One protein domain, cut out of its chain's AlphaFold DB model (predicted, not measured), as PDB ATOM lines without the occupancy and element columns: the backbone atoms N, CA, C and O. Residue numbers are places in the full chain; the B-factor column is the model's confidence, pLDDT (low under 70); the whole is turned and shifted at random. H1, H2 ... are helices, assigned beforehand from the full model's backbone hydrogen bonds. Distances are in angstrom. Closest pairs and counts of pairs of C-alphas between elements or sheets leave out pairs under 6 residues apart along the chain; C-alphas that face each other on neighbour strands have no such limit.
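Overview. This is residues 35 to 77 of the 83 residues of an uncharacterized protein of Franconibacter pulveris (UniProt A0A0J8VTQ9). A short helix, H1, and a longer one, H2, are held apart by a link that folds back past H1, and H2 sticks out as a free arm, 24.2 A from its first to its last C-alpha where the longest span of the whole is 49 A. The first residues, 35 to 40, also stick out, at the other end. The printed part has 43 residues with two named helices, H1 then H2, and no named strand; its class is all helix. It is extended, with a radius of gyration of the C-alphas of 15.9 A and spans of 49 by 24 by 10 A.

Arrangement. H1, residues 41 to 50, and H2, residues 60 to 76, are apart, with no C-alpha of the one within 8 A of the other. A short link of 9 residues joins them. Residues 58 to 77, of which 60 to 76 belong to H2, stand free. In H1 and H2 every O i to N i+4 pair is within hydrogen-bond range.

Along the chain. H1 begins at C-alpha 41 (227.305, 271.059, 246.626) and is 14.3 A long. H2 is 24.2 A long and ends at C-alpha 76 (259.985, 253.695, 258.226).

Size, cuts and confidence. The two C-alphas farthest apart, of Lys 36 and Cys 77, are 50.6 A apart. The printed part has no cut. The model's pLDDT is under 70 at residues 35 to 39 and 75 to 77.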
ATOM      1  N   TRP A  35     224.313 282.212 238.319       68.56
ATOM      2  CA  TRP A  35     224.132 281.539 239.611       68.56
ATOM      3  C   TRP A  35     223.489 280.152 239.480       68.56
ATOM      4  O   TRP A  35     223.803 279.260 240.261       68.56
ATOM      5  N   LYS A  36     222.698 279.915 238.423       64.06
ATOM      6  CA  LYS A  36     222.174 278.584 238.061       64.06
ATOM      7  C   LYS A  36     223.248 277.572 237.628       64.06
ATOM      8  O   LYS A  36     223.016 276.373 237.706       64.06
ATOM      9  N   MET A  37     224.415 278.042 237.176       61.81
ATOM     10  CA  MET A  37     225.565 277.206 236.788       61.81
ATOM     11  C   MET A  37     226.512 276.932 237.964       61.81
ATOM     12  O   MET A  37     227.442 276.131 237.852       61.81
ATOM     13  N   LEU A  38     226.280 277.569 239.114       65.50
ATOM     14  CA  LEU A  38     226.866 277.146 240.374       65.50
ATOM     15  C   LEU A  38     226.123 275.878 240.784       65.50
ATOM     16  O   LEU A  38     225.119 275.927 241.485       65.50
ATOM     17  N   TYR A  39     226.609 274.729 240.318       66.62
ATOM     18  CA  TYR A  39     226.239 273.454 240.912       66.62
ATOM     19  C   TYR A  39     226.531 273.549 242.403       66.62
ATOM     20  O   TYR A  39     227.683 273.420 242.838       66.62
ATOM     21  N   LEU A  40     225.480 273.815 243.175       80.44
ATOM     22  CA  LEU A  40     225.532 273.756 244.617       80.44
ATOM     23  C   LEU A  40     226.065 272.381 244.993       80.44
ATOM     24  O   LEU A  40     225.865 271.385 244.285       80.44
ATOM     25  N   ARG A  41     226.763 272.321 246.124       81.38
ATOM     26  CA  ARG A  41     227.305 271.059 246.626       81.38
ATOM     27  C   ARG A  41     226.212 269.982 246.707       81.38
ATOM     28  O   ARG A  41     226.494 268.831 246.405       81.38
ATOM     29  N   SER A  42     224.969 270.371 247.002       84.12
ATOM     30  CA  SER A  42     223.778 269.510 246.973       84.12
ATOM     31  C   SER A  42     223.512 268.874 245.603       84.12
ATOM     32  O   SER A  42     223.345 267.661 245.529       84.12
ATOM     33  N   CYS A  43     223.544 269.640 244.511       86.69
ATOM     34  CA  CYS A  43     223.334 269.113 243.158       86.69
ATOM     35  C   CYS A  43     224.437 268.126 242.753       86.69
ATOM     36  O   CYS A  43     224.164 267.102 242.128       86.69
ATOM     37  N   LYS A  44     225.689 268.405 243.139       85.38
ATOM     38  CA  LYS A  44     226.817 267.496 242.879       85.38
ATOM     39  C   LYS A  44     226.697 266.194 243.668       85.38
ATOM     40  O   LYS A  44     226.969 265.129 243.123       85.38
ATOM     41  N   LEU A  45     226.254 266.281 244.922       88.06
ATOM     42  CA  LEU A  45     225.979 265.116 245.764       88.06
ATOM     43  C   LEU A  45     224.843 264.264 245.191       88.06
ATOM     44  O   LEU A  45     225.006 263.055 245.070       88.06
ATOM     45  N   ALA A  46     223.738 264.890 244.779       89.38
ATOM     46  CA  ALA A  46     222.607 264.197 244.169       89.38
ATOM     47  C   ALA A  46     223.015 263.466 242.880       89.38
ATOM     48  O   ALA A  46     222.658 262.308 242.681       89.38
ATOM     49  N   ARG A  47     223.829 264.104 242.028       89.50
ATOM     50  CA  ARG A  47     224.330 263.480 240.799       89.50
ATOM     51  C   ARG A  47     225.299 262.329 241.070       89.50
ATOM     52  O   ARG A  47     225.246 261.323 240.374       89.50
ATOM     53  N   ALA A  48     226.177 262.465 242.060       91.12
ATOM     54  CA  ALA A  48     227.081 261.385 242.444       91.12
ATOM     55  C   ALA A  48     226.292 260.165 242.958       91.12
ATOM     56  O   ALA A  48     226.549 259.051 242.511       91.12
ATOM     57  N   ALA A  49     225.254 260.396 243.773       91.19
ATOM     58  CA  ALA A  49     224.344 259.348 244.233       91.19
ATOM     59  C   ALA A  49     223.617 258.648 243.070       91.19
ATOM     60  O   ALA A  49     223.569 257.424 243.040       91.19
ATOM     61  N   GLN A  50     223.124 259.400 242.075       93.31
ATOM     62  CA  GLN A  50     222.524 258.827 240.858       93.31
ATOM     63  C   GLN A  50     223.493 257.936 240.072       93.31
ATOM     64  O   GLN A  50     223.078 256.945 239.483       93.31
ATOM     65  N   LEU A  51     224.777 258.296 240.041       94.81
ATOM     66  CA  LEU A  51     225.823 257.546 239.345       94.81
ATOM     67  C   LEU A  51     226.409 256.402 240.191       94.81
ATOM     68  O   LEU A  51     227.323 255.727 239.729       94.81
ATOM     69  N   GLY A  52     225.922 256.189 241.421       94.19
ATOM     70  CA  GLY A  52     226.418 255.138 242.312       94.19
ATOM     71  C   GLY A  52     227.829 255.387 242.851       94.19
ATOM     72  O   GLY A  52     228.487 254.451 243.293       94.19
ATOM     73  N   MET A  53     228.307 256.635 242.828       90.81
ATOM     74  CA  MET A  53     229.635 257.003 243.324       90.81
ATOM     75  C   MET A  53     229.561 258.056 244.430       90.81
ATOM     76  O   MET A  53     228.653 258.886 244.481       90.81
ATOM     77  N   SER A  54     230.544 258.070 245.328       86.81
ATOM     78  CA  SER A  54     230.622 259.095 246.367       86.81
ATOM     79  C   SER A  54     231.282 260.366 245.840       86.81
ATOM     80  O   SER A  54     232.410 260.332 245.352       86.81
ATOM     81  N   TYR A  55     230.618 261.510 246.002       87.06
ATOM     82  CA  TYR A  55     231.263 262.799 245.764       87.06
ATOM     83  C   TYR A  55     232.366 263.042 246.815       87.06
ATOM     84  O   TYR A  55     232.131 262.750 247.995       87.06
ATOM     85  N   PRO A  56     233.529 263.615 246.444       85.75
ATOM     86  CA  PRO A  56     234.624 263.852 247.378       85.75
ATOM     87  C   PRO A  56     234.175 264.663 248.600       85.75
ATOM     88  O   PRO A  56     233.702 265.800 248.492       85.75
ATOM     89  N   ARG A  57     234.308 264.054 249.781       82.50
ATOM     90  CA  ARG A  57     234.140 264.725 251.083       82.50
ATOM     91  C   ARG A  57     235.460 265.263 251.621       82.50
ATOM     92  O   ARG A  57     235.453 266.194 252.419       82.50
ATOM     93  N   ILE A  58     236.550 264.667 251.156       85.69
ATOM     94  CA  ILE A  58     237.916 264.932 251.568       85.69
ATOM     95  C   ILE A  58     238.472 266.031 250.665       85.69
ATOM     96  O   ILE A  58     238.245 266.037 249.453       85.69
ATOM     97  N   THR A  59     239.158 267.001 251.256       82.62
ATOM     98  CA  THR A  59     239.843 268.049 250.492       82.62
ATOM     99  C   THR A  59     241.150 267.511 249.909       82.62
ATOM    100  O   THR A  59     241.791 266.653 250.510       82.62
ATOM    101  N   ASN A  60     241.617 268.072 248.789       81.62
ATOM    102  CA  ASN A  60     242.916 267.694 248.213       81.62
ATOM    103  C   ASN A  60     244.076 267.850 249.213       81.62
ATOM    104  O   ASN A  60     245.039 267.099 249.153       81.62
ATOM    105  N   LYS A  61     243.973 268.797 250.158       85.06
ATOM    106  CA  LYS A  61     244.967 268.989 251.222       85.06
ATOM    107  C   LYS A  61     245.012 267.807 252.194       85.06
ATOM    108  O   LYS A  61     246.090 267.414 252.616       85.06
ATOM    109  N   GLN A  62     243.851 267.266 252.559       87.88
ATOM    110  CA  GLN A  62     243.759 266.092 253.428       87.88
ATOM    111  C   GLN A  62     244.302 264.849 252.720       87.88
ATOM    112  O   GLN A  62     245.146 264.184 253.300       87.88
ATOM    113  N   LEU A  63     243.934 264.629 251.452       85.94
ATOM    114  CA  LEU A  63     244.482 263.534 250.640       85.94
ATOM    115  C   LEU A  63     246.006 263.627 250.485       85.94
ATOM    116  O   LEU A  63     246.705 262.633 250.609       85.94
ATOM    117  N   ALA A  64     246.535 264.830 250.244       88.12
ATOM    118  CA  ALA A  64     247.977 265.037 250.148       88.12
ATOM    119  C   ALA A  64     248.699 264.751 251.474       88.12
ATOM    120  O   ALA A  64     249.817 264.247 251.465       88.12
ATOM    121  N   ARG A  65     248.065 265.069 252.609       90.50
ATOM    122  CA  ARG A  65     248.605 264.769 253.938       90.50
ATOM    123  C   ARG A  65     248.580 263.269 254.228       90.50
ATOM    124  O   ARG A  65     249.591 262.749 254.669       90.50
ATOM    125  N   GLU A  66     247.471 262.593 253.934       87.69
ATOM    126  CA  GLU A  66     247.347 261.134 254.063       87.69
ATOM    127  C   GLU A  66     248.394 260.418 253.201       87.69
ATOM    128  O   GLU A  66     249.131 259.586 253.710       87.69
ATOM    129  N   GLY A  67     248.567 260.822 251.938       87.50
ATOM    130  CA  GLY A  67     249.594 260.240 251.068       87.50
ATOM    131  C   GLY A  67     251.031 260.485 251.550       87.50
ATOM    132  O   GLY A  67     251.900 259.640 251.354       87.50
ATOM    133  N   LEU A  68     251.295 261.621 252.206       88.50
ATOM    134  CA  LEU A  68     252.588 261.884 252.848       88.50
ATOM    135  C   LEU A  68     252.799 260.971 254.067       88.50
ATOM    136  O   LEU A  68     253.888 260.434 254.239       88.50
ATOM    137  N   GLU A  69     251.769 260.800 254.899       86.81
ATOM    138  CA  GLU A  69     251.791 259.915 256.069       86.81
ATOM    139  C   GLU A  69     252.003 258.449 255.643       86.81
ATOM    140  O   GLU A  69     252.878 257.782 256.191       86.81
ATOM    141  N   GLU A  70     251.297 257.974 254.610       84.12
ATOM    142  CA  GLU A  70     251.494 256.647 254.006       84.12
ATOM    143  C   GLU A  70     252.925 256.459 253.485       84.12
ATOM    144  O   GLU A  70     253.563 255.447 253.774       84.12
ATOM    145  N   TYR A  71     253.461 257.446 252.757       82.19
ATOM    146  CA  TYR A  71     254.832 257.394 252.249       82.19
ATOM    147  C   TYR A  71     255.853 257.330 253.391       82.19
ATOM    148  O   TYR A  71     256.768 256.512 253.350       82.19
ATOM    149  N   SER A  72     255.698 258.147 254.432       80.00
ATOM    150  CA  SER A  72     256.577 258.110 255.604       80.00
ATOM    151  C   SER A  72     256.531 256.752 256.310       80.00
ATOM    152  O   SER A  72     257.582 256.183 256.575       80.00
ATOM    153  N   LEU A  73     255.343 256.177 256.531       73.81
ATOM    154  CA  LEU A  73     255.194 254.859 257.163       73.81
ATOM    155  C   LEU A  73     255.849 253.733 256.350       73.81
ATOM    156  O   LEU A  73     256.481 252.848 256.921       73.81
ATOM    157  N   VAL A  74     255.741 253.773 255.020       71.44
ATOM    158  CA  VAL A  74     256.381 252.786 254.133       71.44
ATOM    159  C   VAL A  74     257.907 252.895 254.172       71.44
ATOM    160  O   VAL A  74     258.586 251.875 254.105       71.44
ATOM    161  N   ASN A  75     258.450 254.106 254.312       64.31
ATOM    162  CA  ASN A  75     259.895 254.323 254.419       64.31
ATOM    163  C   ASN A  75     260.452 254.040 255.824       64.31
ATOM    164  O   ASN A  75     261.648 253.791 255.958       64.31
ATOM    165  N   GLU A  76     259.609 254.070 256.859       64.75
ATOM    166  CA  GLU A  76     259.985 253.695 258.226       64.75
ATOM    167  C   GLU A  76     259.775 252.205 258.533       64.75
ATOM    168  O   GLU A  76     260.334 251.708 259.512       64.75
ATOM    169  N   CYS A  77     259.049 251.459 257.689       56.31
ATOM    170  CA  CYS A  77     259.045 249.998 257.726       56.31
ATOM    171  C   CYS A  77     260.451 249.475 257.390       56.31
ATOM    172  O   CYS A  77     260.900 249.601 256.246       56.31
TER     173      CYS A  77